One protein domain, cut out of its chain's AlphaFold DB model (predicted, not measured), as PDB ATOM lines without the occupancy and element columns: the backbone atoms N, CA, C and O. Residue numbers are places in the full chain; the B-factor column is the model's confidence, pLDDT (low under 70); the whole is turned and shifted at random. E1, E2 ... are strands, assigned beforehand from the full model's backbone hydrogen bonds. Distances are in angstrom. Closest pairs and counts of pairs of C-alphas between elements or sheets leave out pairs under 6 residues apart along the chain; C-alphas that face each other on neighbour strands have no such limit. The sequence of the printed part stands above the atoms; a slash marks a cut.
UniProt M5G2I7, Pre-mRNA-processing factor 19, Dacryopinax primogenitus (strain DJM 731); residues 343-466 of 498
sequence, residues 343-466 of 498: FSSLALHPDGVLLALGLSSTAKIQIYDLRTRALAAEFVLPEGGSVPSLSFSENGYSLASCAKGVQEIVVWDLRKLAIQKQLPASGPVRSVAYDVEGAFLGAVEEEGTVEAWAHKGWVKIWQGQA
ATOM      1  N   PHE A 343      62.164 -32.455  32.148       86.19
ATOM      2  CA  PHE A 343      61.120 -31.656  31.507       86.19
ATOM      3  C   PHE A 343      61.608 -31.090  30.177       86.19
ATOM      4  O   PHE A 343      62.726 -30.588  30.099       86.19
ATOM      5  N   SER A 344      60.773 -31.135  29.139       84.81
ATOM      6  CA  SER A 344      61.065 -30.581  27.812       84.81
ATOM      7  C   SER A 344      60.430 -29.215  27.569       84.81
ATOM      8  O   SER A 344      60.964 -28.440  26.781       84.81
ATOM      9  N   SER A 345      59.301 -28.914  28.211       83.00
ATOM     10  CA  SER A 345      58.585 -27.651  28.025       83.00
ATOM     11  C   SER A 345      57.847 -27.210  29.287       83.00
ATOM     12  O   SER A 345      57.471 -28.024  30.133       83.00
ATOM     13  N   LEU A 346      57.633 -25.899  29.385       89.25
ATOM     14  CA  LEU A 346      56.961 -25.234  30.493       89.25
ATOM     15  C   LEU A 346      55.967 -24.209  29.954       89.25
ATOM     16  O   LEU A 346      56.328 -23.353  29.145       89.25
ATOM     17  N   ALA A 347      54.741 -24.252  30.467       88.69
ATOM     18  CA  ALA A 347      53.738 -23.222  30.244       88.69
ATOM     19  C   ALA A 347      53.040 -22.874  31.559       88.69
ATOM     20  O   ALA A 347      52.743 -23.748  32.374       88.69
ATOM     21  N   LEU A 348      52.746 -21.594  31.756       89.25
ATOM     22  CA  LEU A 348      51.987 -21.115  32.903       89.25
ATOM     23  C   LEU A 348      50.571 -20.733  32.465       89.25
ATOM     24  O   LEU A 348      50.373 -20.116  31.418       89.25
ATOM     25  N   HIS A 349      49.587 -21.117  33.269       88.62
ATOM     26  CA  HIS A 349      48.201 -20.748  33.045       88.62
ATOM     27  C   HIS A 349      48.013 -19.235  33.219       88.62
ATOM     28  O   HIS A 349      48.559 -18.679  34.173       88.62
ATOM     29  N   PRO A 350      47.184 -18.555  32.406       82.81
ATOM     30  CA  PRO A 350      47.067 -17.099  32.482       82.81
ATOM     31  C   PRO A 350      46.494 -16.578  33.812       82.81
ATOM     32  O   PRO A 350      46.586 -15.390  34.085       82.81
ATOM     33  N   ASP A 351      45.920 -17.449  34.653       82.19
ATOM     34  CA  ASP A 351      45.494 -17.082  36.016       82.19
ATOM     35  C   ASP A 351      46.614 -17.127  37.067       82.19
ATOM     36  O   ASP A 351      46.370 -16.777  38.218       82.19
ATOM     37  N   GLY A 352      47.814 -17.599  36.718       82.06
ATOM     38  CA  GLY A 352      48.957 -17.621  37.636       82.06
ATOM     39  C   GLY A 352      48.932 -18.719  38.703       82.06
ATOM     40  O   GLY A 352      49.793 -18.737  39.568       82.06
ATOM     41  N   VAL A 353      47.974 -19.649  38.661       87.12
ATOM     42  CA  VAL A 353      47.868 -20.729  39.664       87.12
ATOM     43  C   VAL A 353      48.336 -22.072  39.123       87.12
ATOM     44  O   VAL A 353      49.005 -22.813  39.828       87.12
ATOM     45  N   LEU A 354      48.016 -22.393  37.870       89.31
ATOM     46  CA  LEU A 354      48.370 -23.683  37.280       89.31
ATOM     47  C   LEU A 354      49.633 -23.571  36.426       89.31
ATOM     48  O   LEU A 354      49.844 -22.591  35.707       89.31
ATOM     49  N   LEU A 355      50.437 -24.623  36.467       89.56
ATOM     50  CA  LEU A 355      51.673 -24.795  35.719       89.56
ATOM     51  C   LEU A 355      51.592 -26.115  34.956       89.56
ATOM     52  O   LEU A 355      51.299 -27.138  35.559       89.56
ATOM     53  N   ALA A 356      51.854 -26.108  33.654       88.31
ATOM     54  CA  ALA A 356      51.971 -27.323  32.854       88.31
ATOM     55  C   ALA A 356      53.437 -27.595  32.512       88.31
ATOM     56  O   ALA A 356      54.144 -26.714  32.014       88.31
ATOM     57  N   LEU A 357      53.859 -28.833  32.745       86.88
ATOM     58  CA  LEU A 357      55.177 -29.356  32.417       86.88
ATOM     59  C   LEU A 357      55.031 -30.521  31.445       86.88
ATOM     60  O   LEU A 357      54.286 -31.465  31.704       86.88
ATOM     61  N   GLY A 358      55.747 -30.454  30.327       85.06
ATOM     62  CA  GLY A 358      55.860 -31.558  29.379       85.06
ATOM     63  C   GLY A 358      57.072 -32.420  29.709       85.06
ATOM     64  O   GLY A 358      58.165 -31.888  29.908       85.06
ATOM     65  N   LEU A 359      56.896 -33.739  29.766       85.00
ATOM     66  CA  LEU A 359      57.992 -34.685  29.966       85.00
ATOM     67  C   LEU A 359      58.598 -35.098  28.624       85.00
ATOM     68  O   LEU A 359      57.899 -35.249  27.618       85.00
ATOM     69  N   SER A 360      59.914 -35.308  28.620       77.56
ATOM     70  CA  SER A 360      60.642 -35.612  27.386       77.56
ATOM     71  C   SER A 360      60.529 -37.079  26.946       77.56
ATOM     72  O   SER A 360      60.504 -37.355  25.750       77.56
ATOM     73  N   SER A 361      60.455 -38.024  27.888       75.31
ATOM     74  CA  SER A 361      60.518 -39.474  27.625       75.31
ATOM     75  C   SER A 361      59.155 -40.164  27.570       75.31
ATOM     76  O   SER A 361      58.987 -41.122  26.822       75.31
ATOM     77  N   THR A 362      58.190 -39.707  28.367       73.62
ATOM     78  CA  THR A 362      56.956 -40.459  28.649       73.62
ATOM     79  C   THR A 362      55.702 -39.887  27.993       73.62
ATOM     80  O   THR A 362      54.619 -40.425  28.205       73.62
ATOM     81  N   ALA A 363      55.822 -38.829  27.179       78.75
ATOM     82  CA  ALA A 363      54.689 -38.171  26.510       78.75
ATOM     83  C   ALA A 363      53.586 -37.677  27.454       78.75
ATOM     84  O   ALA A 363      52.426 -37.504  27.068       78.75
ATOM     85  N   LYS A 364      53.961 -37.478  28.714       86.06
ATOM     86  CA  LYS A 364      53.084 -37.032  29.781       86.06
ATOM     87  C   LYS A 364      53.177 -35.522  29.918       86.06
ATOM     88  O   LYS A 364      54.257 -34.940  29.817       86.06
ATOM     89  N   ILE A 365      52.036 -34.900  30.174       87.69
ATOM     90  CA  ILE A 365      51.933 -33.503  30.573       87.69
ATOM     91  C   ILE A 365      51.434 -33.508  32.011       87.69
ATOM     92  O   ILE A 365      50.318 -33.950  32.284       87.69
ATOM     93  N   GLN A 366      52.263 -33.036  32.931       88.00
ATOM     94  CA  GLN A 366      51.905 -32.907  34.335       88.00
ATOM     95  C   GLN A 366      51.486 -31.467  34.612       88.00
ATOM     96  O   GLN A 366      52.213 -30.522  34.302       88.00
ATOM     97  N   ILE A 367      50.305 -31.298  35.195       90.00
ATOM     98  CA  ILE A 367      49.815 -30.011  35.672       90.00
ATOM     99  C   ILE A 367      50.024 -29.948  37.172       90.00
ATOM    100  O   ILE A 367      49.506 -30.785  37.907       90.00
ATOM    101  N   TYR A 368      50.736 -28.925  37.617       88.25
ATOM    102  CA  TYR A 368      50.959 -28.609  39.016       88.25
ATOM    103  C   TYR A 368      50.164 -27.372  39.414       88.25
ATOM    104  O   TYR A 368      50.023 -26.425  38.638       88.25
ATOM    105  N   ASP A 369      49.669 -27.376  40.643       87.69
ATOM    106  CA  ASP A 369      49.199 -26.163  41.300       87.69
ATOM    107  C   ASP A 369      50.391 -25.474  41.972       87.69
ATOM    108  O   ASP A 369      51.112 -26.080  42.763       87.69
ATOM    109  N   LEU A 370      50.614 -24.202  41.652       82.69
ATOM    110  CA  LEU A 370      51.721 -23.416  42.179       82.69
ATOM    111  C   LEU A 370      51.617 -23.191  43.680       82.69
ATOM    112  O   LEU A 370      52.659 -23.052  44.301       82.69
ATOM    113  N   ARG A 371      50.410 -23.179  44.261       81.56
ATOM    114  CA  ARG A 371      50.208 -22.924  45.699       81.56
ATOM    115  C   ARG A 371      50.621 -24.118  46.544       81.56
ATOM    116  O   ARG A 371      51.356 -23.998  47.516       81.56
ATOM    117  N   THR A 372      50.130 -25.285  46.149       78.12
ATOM    118  CA  THR A 372      50.321 -26.531  46.893       78.12
ATOM    119  C   THR A 372      51.553 -27.303  46.427       78.12
ATOM    120  O   THR A 372      52.058 -28.141  47.168       78.12
ATOM    121  N   ARG A 373      52.058 -27.017  45.216       79.38
ATOM    122  CA  ARG A 373      53.057 -27.813  44.475       79.38
ATOM    123  C   ARG A 373      52.612 -29.256  44.231       79.38
ATOM    124  O   ARG A 373      53.423 -30.103  43.859       79.38
ATOM    125  N   ALA A 374      51.327 -29.540  44.421       79.44
ATOM    126  CA  ALA A 374      50.756 -30.845  44.166       79.44
ATOM    127  C   ALA A 374      50.477 -31.016  42.670       79.44
ATOM    128  O   ALA A 374      50.152 -30.058  41.961       79.44
ATOM    129  N   LEU A 375      50.584 -32.258  42.202       83.94
ATOM    130  CA  LEU A 375      50.146 -32.632  40.866       83.94
ATOM    131  C   LEU A 375      48.612 -32.585  40.837       83.94
ATOM    132  O   LEU A 375      47.944 -33.361  41.515       83.94
ATOM    133  N   ALA A 376      48.067 -31.646  40.070       82.88
ATOM    134  CA  ALA A 376      46.635 -31.438  39.901       82.88
ATOM    135  C   ALA A 376      46.044 -32.357  38.823       82.88
ATOM    136  O   ALA A 376      44.927 -32.848  38.976       82.88
ATOM    137  N   ALA A 377      46.778 -32.589  37.730       80.38
ATOM    138  CA  ALA A 377      46.352 -33.485  36.661       80.38
ATOM    139  C   ALA A 377      47.541 -34.056  35.882       80.38
ATOM    140  O   ALA A 377      48.598 -33.433  35.787       80.38
ATOM    141  N   GLU A 378      47.334 -35.220  35.278       84.94
ATOM    142  CA  GLU A 378      48.273 -35.849  34.353       84.94
ATOM    143  C   GLU A 378      47.535 -36.148  33.045       84.94
ATOM    144  O   GLU A 378      46.505 -36.823  33.044       84.94
ATOM    145  N   PHE A 379      48.049 -35.626  31.932       83.81
ATOM    146  CA  PHE A 379      47.573 -35.955  30.594       83.81
ATOM    147  C   PHE A 379      48.590 -36.828  29.882       83.81
ATOM    148  O   PHE A 379      49.792 -36.583  29.956       83.81
ATOM    149  N   VAL A 380      48.097 -37.826  29.158       82.12
ATOM    150  CA  VAL A 380      48.924 -38.712  28.341       82.12
ATOM    151  C   VAL A 380      48.591 -38.443  26.886       82.12
ATOM    152  O   VAL A 380      47.439 -38.592  26.477       82.12
ATOM    153  N   LEU A 381      49.588 -38.036  26.105       75.62
ATOM    154  CA  LEU A 381      49.415 -37.886  24.665       75.62
ATOM    155  C   LEU A 381      49.169 -39.264  24.026       75.62
ATOM    156  O   LEU A 381      49.937 -40.187  24.304       75.62
ATOM    157  N   PRO A 382      48.148 -39.413  23.160       65.75
ATOM    158  CA  PRO A 382      47.809 -40.701  22.552       65.75
ATOM    159  C   PRO A 382      48.955 -41.360  21.777       65.75
ATOM    160  O   PRO A 382      49.055 -42.582  21.773       65.75
ATOM    161  N   GLU A 383      49.819 -40.562  21.141       61.16
ATOM    162  CA  GLU A 383      50.811 -41.064  20.180       61.16
ATOM    163  C   GLU A 383      52.241 -41.221  20.714       61.16
ATOM    164  O   GLU A 383      53.108 -41.639  19.963       61.16
ATOM    165  N   GLY A 384      52.519 -40.981  21.998       63.84
ATOM    166  CA  GLY A 384      53.843 -41.275  22.570       63.84
ATOM    167  C   GLY A 384      55.005 -40.477  21.943       63.84
ATOM    168  O   GLY A 384      55.599 -40.863  20.947       63.84
ATOM    169  N   GLY A 385      55.417 -39.379  22.570       70.69
ATOM    170  CA  GLY A 385      56.606 -38.633  22.167       70.69
ATOM    171  C   GLY A 385      56.966 -37.515  23.140       70.69
ATOM    172  O   GLY A 385      56.199 -37.184  24.037       70.69
ATOM    173  N   SER A 386      58.140 -36.913  22.953       79.25
ATOM    174  CA  SER A 386      58.554 -35.717  23.702       79.25
ATOM    175  C   SER A 386      57.612 -34.549  23.399       79.25
ATOM    176  O   SER A 386      57.186 -34.401  22.252       79.25
ATOM    177  N   VAL A 387      57.307 -33.712  24.393       83.38
ATOM    178  CA  VAL A 387      56.411 -32.551  24.243       83.38
ATOM    179  C   VAL A 387      57.244 -31.277  24.058       83.38
ATOM    180  O   VAL A 387      57.666 -30.687  25.061       83.38
ATOM    181  N   PRO A 388      57.537 -30.833  22.817       80.38
ATOM    182  CA  PRO A 388      58.425 -29.692  22.603       80.38
ATOM    183  C   PRO A 388      57.782 -28.356  22.981       80.38
ATOM    184  O   PRO A 388      58.493 -27.424  23.343       80.38
ATOM    185  N   SER A 389      56.452 -28.237  22.924       81.75
ATOM    186  CA  SER A 389      55.772 -26.979  23.228       81.75
ATOM    187  C   SER A 389      54.374 -27.187  23.804       81.75
ATOM    188  O   SER A 389      53.620 -28.070  23.383       81.75
ATOM    189  N   LEU A 390      54.044 -26.334  24.772       88.25
ATOM    190  CA  LEU A 390      52.763 -26.253  25.460       88.25
ATOM    191  C   LEU A 390      52.308 -24.795  25.470       88.25
ATOM    192  O   LEU A 390      53.110 -23.888  25.700       88.25
ATOM    193  N   SER A 391      51.014 -24.564  25.265       87.69
ATOM    194  CA  SER A 391      50.441 -23.223  25.348       87.69
ATOM    195  C   SER A 391      49.032 -23.264  25.925       87.69
ATOM    196  O   SER A 391      48.182 -24.044  25.489       87.69
ATOM    197  N   PHE A 392      48.774 -22.413  26.915       88.81
ATOM    198  CA  PHE A 392      47.436 -22.211  27.455       88.81
ATOM    199  C   PHE A 392      46.692 -21.144  26.656       88.81
ATOM    200  O   PHE A 392      47.254 -20.111  26.300       88.81
ATOM    201  N   SER A 393      45.405 -21.376  26.426       86.38
ATOM    202  CA  SER A 393      44.507 -20.362  25.883       86.38
ATOM    203  C   SER A 393      44.130 -19.347  26.961       86.38
ATOM    204  O   SER A 393      43.858 -19.714  28.108       86.38
ATOM    205  N   GLU A 394      43.977 -18.083  26.572       80.94
ATOM    206  CA  GLU A 394      43.429 -17.040  27.446       80.94
ATOM    207  C   GLU A 394      41.990 -17.297  27.913       80.94
ATOM    208  O   GLU A 394      41.551 -16.712  28.905       80.94
ATOM    209  N   ASN A 395      41.265 -18.214  27.259       76.94
ATOM    210  CA  ASN A 395      39.936 -18.652  27.689       76.94
ATOM    211  C   ASN A 395      39.975 -19.374  29.053       76.94
ATOM    212  O   ASN A 395      38.941 -19.493  29.719       76.94
ATOM    213  N   GLY A 396      41.159 -19.827  29.489       77.00
ATOM    214  CA  GLY A 396      41.408 -20.332  30.839       77.00
ATOM    215  C   GLY A 396      40.977 -21.772  31.099       77.00
ATOM    216  O   GLY A 396      40.874 -22.193  32.244       77.00
ATOM    217  N   TYR A 397      40.621 -22.514  30.055       84.25
ATOM    218  CA  TYR A 397      40.275 -23.934  30.175       84.25
ATOM    219  C   TYR A 397      40.828 -24.792  29.041       84.25
ATOM    220  O   TYR A 397      40.764 -26.009  29.143       84.25
ATOM    221  N   SER A 398      41.369 -24.194  27.976       86.31
ATOM    222  CA  SER A 398      41.968 -24.941  26.871       86.31
ATOM    223  C   SER A 398      43.489 -24.908  26.962       86.31
ATOM    224  O   SER A 398      44.078 -23.840  27.135       86.31
ATOM    225  N   LEU A 399      44.119 -26.068  26.802       88.31
ATOM    226  CA  LEU A 399      45.569 -26.229  26.696       88.31
ATOM    227  C   LEU A 399      45.887 -26.913  25.366       88.31
ATOM    228  O   LEU A 399      45.295 -27.937  25.046       88.31
ATOM    229  N   ALA A 400      46.791 -26.342  24.580       86.50
ATOM    230  CA  ALA A 400      47.298 -26.961  23.364       86.50
ATOM    231  C   ALA A 400      48.669 -27.575  23.632       86.50
ATOM    232  O   ALA A 400      49.517 -26.985  24.306       86.50
ATOM    233  N   SER A 401      48.866 -28.760  23.075       85.69
ATOM    234  CA  SER A 401      50.102 -29.523  23.163       85.69
ATOM    235  C   SER A 401      50.457 -30.108  21.806       85.69
ATOM    236  O   SER A 401      49.567 -30.489  21.043       85.69
ATOM    237  N   CYS A 402      51.752 -30.238  21.555       81.44
ATOM    238  CA  CYS A 402      52.293 -30.948  20.401       81.44
ATOM    239  C   CYS A 402      53.236 -32.061  20.866       81.44
ATOM    240  O   CYS A 402      53.828 -31.967  21.942       81.44
ATOM    241  N   ALA A 403      53.361 -33.108  20.055       81.50
ATOM    242  CA  ALA A 403      54.320 -34.187  20.250       81.50
ATOM    243  C   ALA A 403      55.370 -34.137  19.135       81.50
ATOM    244  O   ALA A 403      55.050 -33.865  17.979       81.50
ATOM    245  N   LYS A 404      56.635 -34.395  19.474       76.88
ATOM    246  CA  LYS A 404      57.734 -34.361  18.506       76.88
ATOM    247  C   LYS A 404      57.540 -35.446  17.438       76.88
ATOM    248  O   LYS A 404      57.489 -36.623  17.775       76.88
ATOM    249  N   GLY A 405      57.513 -35.041  16.166       70.94
ATOM    250  CA  GLY A 405      57.424 -35.950  15.015       70.94
ATOM    251  C   GLY A 405      56.005 -36.381  14.640       70.94
ATOM    252  O   GLY A 405      55.844 -37.129  13.681       70.94
ATOM    253  N   VAL A 406      54.986 -35.900  15.359       79.25
ATOM    254  CA  VAL A 406      53.576 -36.190  15.073       79.25
ATOM    255  C   VAL A 406      52.951 -35.003  14.342       79.25
ATOM    256  O   VAL A 406      53.242 -33.842  14.642       79.25
ATOM    257  N   GLN A 407      52.078 -35.299  13.380       80.81
ATOM    258  CA  GLN A 407      51.349 -34.309  12.578       80.81
ATOM    259  C   GLN A 407      50.019 -33.892  13.229       80.81
ATOM    260  O   GLN A 407      49.104 -33.437  12.554       80.81
ATOM    261  N   GLU A 408      49.868 -34.069  14.542       83.75
ATOM    262  CA  GLU A 408      48.636 -33.754  15.263       83.75
ATOM    263  C   GLU A 408      48.889 -32.750  16.384       83.75
ATOM    264  O   GLU A 408      49.798 -32.900  17.205       83.75
ATOM    265  N   ILE A 409      48.018 -31.745  16.459       85.44
ATOM    266  CA  ILE A 409      47.943 -30.830  17.596       85.44
ATOM    267  C   ILE A 409      46.789 -31.281  18.476       85.44
ATOM    268  O   ILE A 409      45.636 -31.328  18.041       85.44
ATOM    269  N   VAL A 410      47.092 -31.581  19.735       87.75
ATOM    270  CA  VAL A 410      46.090 -32.030  20.700       87.75
ATOM    271  C   VAL A 410      45.681 -30.851  21.570       87.75
ATOM    272  O   VAL A 410      46.513 -30.215  22.221       87.75
ATOM    273  N   VAL A 411      44.382 -30.559  21.585       88.75
ATOM    274  CA  VAL A 411      43.775 -29.545  22.445       88.75
ATOM    275  C   VAL A 411      43.000 -30.232  23.558       88.75
ATOM    276  O   VAL A 411      42.087 -31.020  23.312       88.75
ATOM    277  N   TRP A 412      43.342 -29.880  24.787       88.31
ATOM    278  CA  TRP A 412      42.812 -30.416  26.030       88.31
ATOM    279  C   TRP A 412      41.837 -29.433  26.672       88.31
ATOM    280  O   TRP A 412      42.078 -28.224  26.666       88.31
ATOM    281  N   ASP A 413      40.762 -29.953  27.263       87.62
ATOM    282  CA  ASP A 413      39.863 -29.201  28.141       87.62
ATOM    283  C   ASP A 413      40.195 -29.528  29.606       87.62
ATOM    284  O   ASP A 413      39.962 -30.643  30.077       87.62
ATOM    285  N   LEU A 414      40.713 -28.542  30.338       83.94
ATOM    286  CA  LEU A 414      41.139 -28.650  31.737       83.94
ATOM    287  C   LEU A 414      39.979 -28.915  32.704       83.94
ATOM    288  O   LEU A 414      40.204 -29.414  33.800       83.94
ATOM    289  N   ARG A 415      38.733 -28.597  32.328       82.94
ATOM    290  CA  ARG A 415      37.566 -28.835  33.200       82.94
ATOM    291  C   ARG A 415      37.124 -30.286  33.170       82.94
ATOM    292  O   ARG A 415      36.624 -30.804  34.162       82.94
ATOM    293  N   LYS A 416      37.256 -30.909  32.000       81.62
ATOM    294  CA  LYS A 416      36.876 -32.305  31.758       81.62
ATOM    295  C   LYS A 416      38.060 -33.254  31.857       81.62
ATOM    296  O   LYS A 416      37.844 -34.460  31.855       81.62
ATOM    297  N   LEU A 417      39.274 -32.705  31.916       82.31
ATOM    298  CA  LEU A 417      40.534 -33.439  31.900       82.31
ATOM    299  C   LEU A 417      40.625 -34.407  30.705       82.31
ATOM    300  O   LEU A 417      41.110 -35.526  30.829       82.31
ATOM    301  N   ALA A 418      40.119 -33.978  29.548       83.25
ATOM    302  CA  ALA A 418      39.988 -34.815  28.360       83.25
ATOM    303  C   ALA A 418      40.383 -34.063  27.087       83.25
ATOM    304  O   ALA A 418      40.369 -32.829  27.038       83.25
ATOM    305  N   ILE A 419      40.694 -34.826  26.037       85.25
ATOM    306  CA  ILE A 419      40.966 -34.289  24.704       85.25
ATOM    307  C   ILE A 419      39.682 -33.654  24.166       85.25
ATOM    308  O   ILE A 419      38.659 -34.318  23.996       85.25
ATOM    309  N   GLN A 420      39.735 -32.354  23.893       83.69
ATOM    310  CA  GLN A 420      38.650 -31.628  23.249       83.69
ATOM    311  C   GLN A 420      38.657 -31.897  21.744       83.69
ATOM    312  O   GLN A 420      37.614 -32.233  21.176       83.69
ATOM    313  N   LYS A 421      39.823 -31.730  21.103       82.62
ATOM    314  CA  LYS A 421      40.038 -31.963  19.671       82.62
ATOM    315  C   LYS A 421      41.488 -32.307  19.349       82.62
ATOM    316  O   LYS A 421      42.403 -31.817  20.000       82.62
ATOM    317  N   GLN A 422      41.649 -33.108  18.302       84.81
ATOM    318  CA  GLN A 422      42.906 -33.343  17.597       84.81
ATOM    319  C   GLN A 422      42.797 -32.654  16.238       84.81
ATOM    320  O   GLN A 422      41.793 -32.829  15.540       84.81
ATOM    321  N   LEU A 423      43.773 -31.813  15.908       83.88
ATOM    322  CA  LEU A 423      43.838 -31.094  14.639       83.88
ATOM    323  C   LEU A 423      44.934 -31.727  13.780       83.88
ATOM    324  O   LEU A 423      46.071 -31.782  14.254       83.88
ATOM    325  N   PRO A 424      44.625 -32.172  12.551       80.19
ATOM    326  CA  PRO A 424      45.645 -32.627  11.621       80.19
ATOM    327  C   PRO A 424      46.407 -31.413  11.075       80.19
ATOM    328  O   PRO A 424      45.809 -30.520  10.468       80.19
ATOM    329  N   ALA A 425      47.709 -31.383  11.329       78.00
ATOM    330  CA  ALA A 425      48.676 -30.477  10.725       78.00
ATOM    331  C   ALA A 425      49.210 -31.083   9.413       78.00
ATOM    332  O   ALA A 425      49.065 -32.283   9.166       78.00
ATOM    333  N   SER A 426      49.797 -30.258   8.547       73.06
ATOM    334  CA  SER A 426      50.353 -30.703   7.264       73.06
ATOM    335  C   SER A 426      51.704 -31.415   7.424       73.06
ATOM    336  O   SER A 426      52.091 -32.188   6.548       73.06
ATOM    337  N   GLY A 427      52.400 -31.179   8.536       76.31
ATOM    338  CA  GLY A 427      53.740 -31.686   8.818       76.31
ATOM    339  C   GLY A 427      54.012 -31.868  10.317       76.31
ATOM    340  O   GLY A 427      53.141 -31.605  11.151       76.31
ATOM    341  N   PRO A 428      55.205 -32.370  10.692       79.06
ATOM    342  CA  PRO A 428      55.572 -32.553  12.092       79.06
ATOM    343  C   PRO A 428      55.657 -31.195  12.798       79.06
ATOM    344  O   PRO A 428      56.413 -30.306  12.400       79.06
ATOM    345  N   VAL A 429      54.869 -31.034  13.862       81.69
ATOM    346  CA  VAL A 429      54.739 -29.753  14.569       81.69
ATOM    347  C   VAL A 429      55.871 -29.578  15.580       81.69
ATOM    348  O   VAL A 429      56.117 -30.440  16.428       81.69
ATOM    349  N   ARG A 430      56.543 -28.423  15.529       81.38
ATOM    350  CA  ARG A 430      57.662 -28.079  16.416       81.38
ATOM    351  C   ARG A 430      57.241 -27.197  17.588       81.38
ATOM    352  O   ARG A 430      57.700 -27.415  18.711       81.38
ATOM    353  N   SER A 431      56.373 -26.218  17.339       81.69
ATOM    354  CA  SER A 431      55.956 -25.226  18.334       81.69
ATOM    355  C   SER A 431      54.498 -24.825  18.153       81.69
ATOM    356  O   SER A 431      53.997 -24.768  17.031       81.69
ATOM    357  N   VAL A 432      53.822 -24.543  19.268       86.06
ATOM    358  CA  VAL A 432      52.406 -24.165  19.303       86.06
ATOM    359  C   VAL A 432      52.227 -22.969  20.232       86.06
ATOM    360  O   VAL A 432      52.728 -22.969  21.357       86.06
ATOM    361  N   ALA A 433      51.476 -21.962  19.791       85.44
ATOM    362  CA  ALA A 433      51.148 -20.796  20.604       85.44
ATOM    363  C   ALA A 433      49.713 -20.325  20.358       85.44
ATOM    364  O   ALA A 433      49.285 -20.172  19.213       85.44
ATOM    365  N   TYR A 434      48.984 -20.062  21.441       85.75
ATOM    366  CA  TYR A 434      47.738 -19.307  21.376       85.75
ATOM    367  C   TYR A 434      47.999 -17.815  21.193       85.75
ATOM    368  O   TYR A 434      49.006 -17.276  21.657       85.75
ATOM    369  N   ASP A 435      47.043 -17.165  20.544       81.31
ATOM    370  CA  ASP A 435      46.960 -15.714  20.449       81.31
ATOM    371  C   ASP A 435      46.605 -15.055  21.802       81.31
ATOM    372  O   ASP A 435      45.965 -15.675  22.661       81.31
ATOM    373  N   VAL A 436      46.965 -13.774  21.955       71.56
ATOM    374  CA  VAL A 436      46.712 -12.894  23.119       71.56
ATOM    375  C   VAL A 436      45.219 -12.588  23.306       71.56
ATOM    376  O   VAL A 436      44.810 -11.927  24.251       71.56
ATOM    377  N   GLU A 437      44.350 -13.026  22.401       71.00
ATOM    378  CA  GLU A 437      42.901 -12.985  22.619       71.00
ATOM    379  C   GLU A 437      42.287 -14.379  22.791       71.00
ATOM    380  O   GLU A 437      41.088 -14.512  23.042       71.00
ATOM    381  N   GLY A 438      43.089 -15.442  22.654       72.75
ATOM    382  CA  GLY A 438      42.626 -16.830  22.696       72.75
ATOM    383  C   GLY A 438      41.690 -17.209  21.540       72.75
ATOM    384  O   GLY A 438      41.010 -18.237  21.615       72.75
ATOM    385  N   ALA A 439      41.625 -16.384  20.490       74.19
ATOM    386  CA  ALA A 439      40.785 -16.603  19.317       74.19
ATOM    387  C   ALA A 439      41.431 -17.561  18.306       74.19
ATOM    388  O   ALA A 439      40.721 -18.351  17.673       74.19
ATOM    389  N   PHE A 440      42.760 -17.522  18.199       78.88
ATOM    390  CA  PHE A 440      43.535 -18.308  17.245       78.88
ATOM    391  C   PHE A 440      44.577 -19.177  17.937       78.88
ATOM    392  O   PHE A 440      45.098 -18.845  19.005       78.88
ATOM    393  N   LEU A 441      44.856 -20.309  17.304       83.62
ATOM    394  CA  LEU A 441      45.950 -21.204  17.632       83.62
ATOM    395  C   LEU A 441      46.910 -21.201  16.449       83.62
ATOM    396  O   LEU A 441      46.483 -21.508  15.340       83.62
ATOM    397  N   GLY A 442      48.169 -20.852  16.683       82.88
ATOM    398  CA  GLY A 442      49.234 -20.956  15.693       82.88
ATOM    399  C   GLY A 442      50.094 -22.186  15.949       82.88
ATOM    400  O   GLY A 442      50.403 -22.486  17.106       82.88
ATOM    401  N   ALA A 443      50.506 -22.867  14.887       84.06
ATOM    402  CA  ALA A 443      51.534 -23.893  14.947       84.06
ATOM    403  C   ALA A 443      52.564 -23.697  13.841       84.06
ATOM    404  O   ALA A 443      52.253 -23.191  12.763       84.06
ATOM    405  N   VAL A 444      53.791 -24.104  14.142       82.38
ATOM    406  CA  VAL A 444      54.908 -24.098  13.199       82.38
ATOM    407  C   VAL A 444      55.381 -25.521  12.986       82.38
ATOM    408  O   VAL A 444      55.579 -26.273  13.949       82.38
ATOM    409  N   GLU A 445      55.562 -25.861  11.720       82.94
ATOM    410  CA  GLU A 445      56.013 -27.162  11.252       82.94
ATOM    411  C   GLU A 445      57.505 -27.141  10.907       82.94
ATOM    412  O   GLU A 445      58.071 -26.104  10.556       82.94
ATOM    413  N   GLU A 446      58.143 -28.309  10.986       73.56
ATOM    414  CA  GLU A 446      59.569 -28.480  10.672       73.56
ATOM    415  C   GLU A 446      59.882 -28.208   9.188       73.56
ATOM    416  O   GLU A 446      60.944 -27.685   8.868       73.56
ATOM    417  N   GLU A 447      58.931 -28.479   8.284       67.88
ATOM    418  CA  GLU A 447      59.081 -28.263   6.832       67.88
ATOM    419  C   GLU A 447      58.752 -26.825   6.376       67.88
ATOM    420  O   GLU A 447      58.626 -26.544   5.185       67.88
ATOM    421  N   GLY A 448      58.667 -25.883   7.320       68.75
ATOM    422  CA  GLY A 448      58.599 -24.456   7.020       68.75
ATOM    423  C   GLY A 448      57.209 -23.927   6.676       68.75
ATOM    424  O   GLY A 448      57.070 -22.915   5.987       68.75
ATOM    425  N   THR A 449      56.170 -24.591   7.164       80.38
ATOM    426  CA  THR A 449      54.777 -24.153   7.080       80.38
ATOM    427  C   THR A 449      54.302 -23.657   8.439       80.38
ATOM    428  O   THR A 449      54.486 -24.299   9.473       80.38
ATOM    429  N   VAL A 450      53.685 -22.476   8.437       80.06
ATOM    430  CA  VAL A 450      53.052 -21.882   9.616       80.06
ATOM    431  C   VAL A 450      51.555 -21.930   9.400       80.06
ATOM    432  O   VAL A 450      51.058 -21.441   8.390       80.06
ATOM    433  N   GLU A 451      50.822 -22.505  10.340       82.69
ATOM    434  CA  GLU A 451      49.380 -22.681  10.228       82.69
ATOM    435  C   GLU A 451      48.662 -21.999  11.390       82.69
ATOM    436  O   GLU A 451      49.141 -22.003  12.526       82.69
ATOM    437  N   ALA A 452      47.496 -21.412  11.108       81.88
ATOM    438  CA  ALA A 452      46.627 -20.849  12.134       81.88
ATOM    439  C   ALA A 452      45.193 -21.389  12.034       81.88
ATOM    440  O   ALA A 452      44.555 -21.353  10.974       81.88
ATOM    441  N   TRP A 453      44.659 -21.829  13.175       81.06
ATOM    442  CA  TRP A 453      43.296 -22.340  13.337       81.06
ATOM    443  C   TRP A 453      42.457 -21.403  14.207       81.06
ATOM    444  O   TRP A 453      42.935 -20.881  15.216       81.06
ATOM    445  N   ALA A 454      41.172 -21.242  13.878       79.88
ATOM    446  CA  ALA A 454      40.227 -20.612  14.802       79.88
ATOM    447  C   ALA A 454      39.849 -21.555  15.941       79.88
ATOM    448  O   ALA A 454      39.396 -22.676  15.716       79.88
ATOM    449  N   HIS A 455      39.881 -21.036  17.167       73.25
ATOM    450  CA  HIS A 455      39.405 -21.746  18.351       73.25
ATOM    451  C   HIS A 455      37.898 -22.061  18.280       73.25
ATOM    452  O   HIS A 455      37.440 -23.111  18.735       73.25
ATOM    453  N   LYS A 456      37.097 -21.172  17.670       70.31
ATOM    454  CA  LYS A 456      35.669 -21.420  17.409       70.31
ATOM    455  C   LYS A 456      35.506 -22.162  16.083       70.31
ATOM    456  O   LYS A 456      35.613 -21.569  15.018       70.31
ATOM    457  N   GLY A 457      35.216 -23.458  16.169       68.19
ATOM    458  CA  GLY A 457      34.936 -24.306  15.007       68.19
ATOM    459  C   GLY A 457      36.147 -25.048  14.443       68.19
ATOM    460  O   GLY A 457      35.943 -25.913  13.601       68.19
ATOM    461  N   TRP A 458      37.365 -24.777  14.934       77.19
ATOM    462  CA  TRP A 458      38.588 -25.510  14.575       77.19
ATOM    463  C   TRP A 458      38.857 -25.571  13.068       77.19
ATOM    464  O   TRP A 458      39.352 -26.561  12.539       77.19
ATOM    465  N   VAL A 459      38.509 -24.493  12.369       77.38
ATOM    466  CA  VAL A 459      38.754 -24.355  10.934       77.38
ATOM    467  C   VAL A 459      40.159 -23.796  10.741       77.38
ATOM    468  O   VAL A 459      40.542 -22.854  11.440       77.38
ATOM    469  N   LYS A 460      40.918 -24.373   9.804       76.69
ATOM    470  CA  LYS A 460      42.197 -23.826   9.338       76.69
ATOM    471  C   LYS A 460      41.915 -22.566   8.529       76.69
ATOM    472  O   LYS A 460      41.152 -22.620   7.567       76.69
ATOM    473  N   ILE A 461      42.477 -21.435   8.949       74.25
ATOM    474  CA  ILE A 461      42.161 -20.134   8.342       74.25
ATOM    475  C   ILE A 461      43.326 -19.599   7.528       74.25
ATOM    476  O   ILE A 461      43.110 -18.975   6.493       74.25
ATOM    477  N   TRP A 462      44.548 -19.842   7.988       73.75
ATOM    478  CA  TRP A 462      45.728 -19.281   7.360       73.75
ATOM    479  C   TRP A 462      46.865 -20.297   7.311       73.75
ATOM    480  O   TRP A 462      47.002 -21.138   8.203       73.75
ATOM    481  N   GLN A 463      47.646 -20.205   6.237       79.06
ATOM    482  CA  GLN A 463      48.862 -20.966   6.009       79.06
ATOM    483  C   GLN A 463      49.906 -20.027   5.395       79.06
ATOM    484  O   GLN A 463      49.670 -19.447   4.333       79.06
ATOM    485  N   GLY A 464      51.035 -19.871   6.076       71.75
ATOM    486  CA  GLY A 464      52.201 -19.124   5.623       71.75
ATOM    487  C   GLY A 464      53.400 -20.036   5.392       71.75
ATOM    488  O   GLY A 464      53.440 -21.166   5.884       71.75
ATOM    489  N   GLN A 465      54.383 -19.538   4.643       75.69
ATOM    490  CA  GLN A 465      55.670 -20.207   4.447       75.69
ATOM    491  C   GLN A 465      56.758 -19.493   5.252       75.69
ATOM    492  O   GLN A 465      57.106 -18.350   4.958       75.69
ATOM    493  N   ALA A 466      57.282 -20.173   6.266       67.12
ATOM    494  CA  ALA A 466      58.504 -19.814   6.969       67.12
ATOM    495  C   ALA A 466      59.087 -21.030   7.689       67.12
ATOM    496  O   ALA A 466      58.400 -21.691   8.468       67.12
TER     497      ALA A 466
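Overview. This is residues 343 to 466 of the 498 residues of the protein "Pre-mRNA-processing factor 19" of Dacryopinax primogenitus (strain DJM 731) (UniProt M5G2I7). Three four-stranded sheets stand side by side like three blades of an incomplete propeller, fanned out with E1, E5 and E9 on the narrow side and E4, E8 and E12 on the wide side. E5 to E8 form the blade between the other two, and the chain passes from blade to blade at the links E4 to E5 and E8 to E9. The printed part has 124 residues with twelve named strands, E1 to E12 in chain order, and no named helix; the class is all strand. The sheets run E1-E2-E3-E4, E5-E6-E7-E8 and E9-E10-E11-E12, all antiparallel. The whole is compact, with a radius of gyration of the C-alphas of 13.6 A and spans of 43 by 31 by 22 A.

Along the chain. E1, residues 343 to 348, begins at C-alpha 343 (61.120, -31.656, 31.507). E2 is residues 354 to 359, E3 364 to 369, both 16.3 A long, and E4 375 to 380. E5 is residues 390 to 392, E6 398 to 402 and E7 408 to 413, 16.2 A. E8, the longest strand, is residues 418 to 424, 17.8 A, from C-alpha 418 (39.988, -34.815, 28.360). E9 is residues 429 to 434, E10 440 to 445, 16.4 A, and E11 449 to 454, 16.8 A. E12, residues 460 to 465, ends at C-alpha 465 (55.670, -20.207, 4.447).

Arrangement. Each sheet is a meander, each strand the antiparallel neighbour of the one before. In the first, N 347 and O 356 of the hairpin E1 and E2 are 3.0 A apart, N 357 and O 366 of E2 and E3 2.8 A, and N 365 and O 379 of E3 and E4 2.8 A. The sheets form a stack of sheets, face to face in turn. The first and second have strands at 29 degrees; the closest C-alphas of E1 and E5 are Ala 347 and Leu 390, 5.7 A. In the second, N 391 and O 400 of E5 and E6 are 3.0 A apart, N 401 and O 410 of E6 and E7 2.9 A, and N 411 and O 421 of E7 and E8 2.8 A. The second and third have strands at 25 degrees; the closest C-alphas of E5 and E9 are Ser 391 and Ala 433, 5.4 A. In the third, N 433 and O 442 of E9 and E10 are 2.9 A apart, N 443 and O 451 of E10 and E11 2.9 A, and N 452 and O 462 of E11 and E12 3.0 A. E1 and E9 are apart.

Size, cuts and confidence. The C-alphas farthest apart, of Thr 372 and Gln 465, are 43.2 A apart. The printed part has no cut and no long link; E4 to E5, 9 residues, is short, the others tight. Mean pLDDT of the printed part is 81.0; residues 382 to 384, 447 to 448, 457 and 466 are under 70.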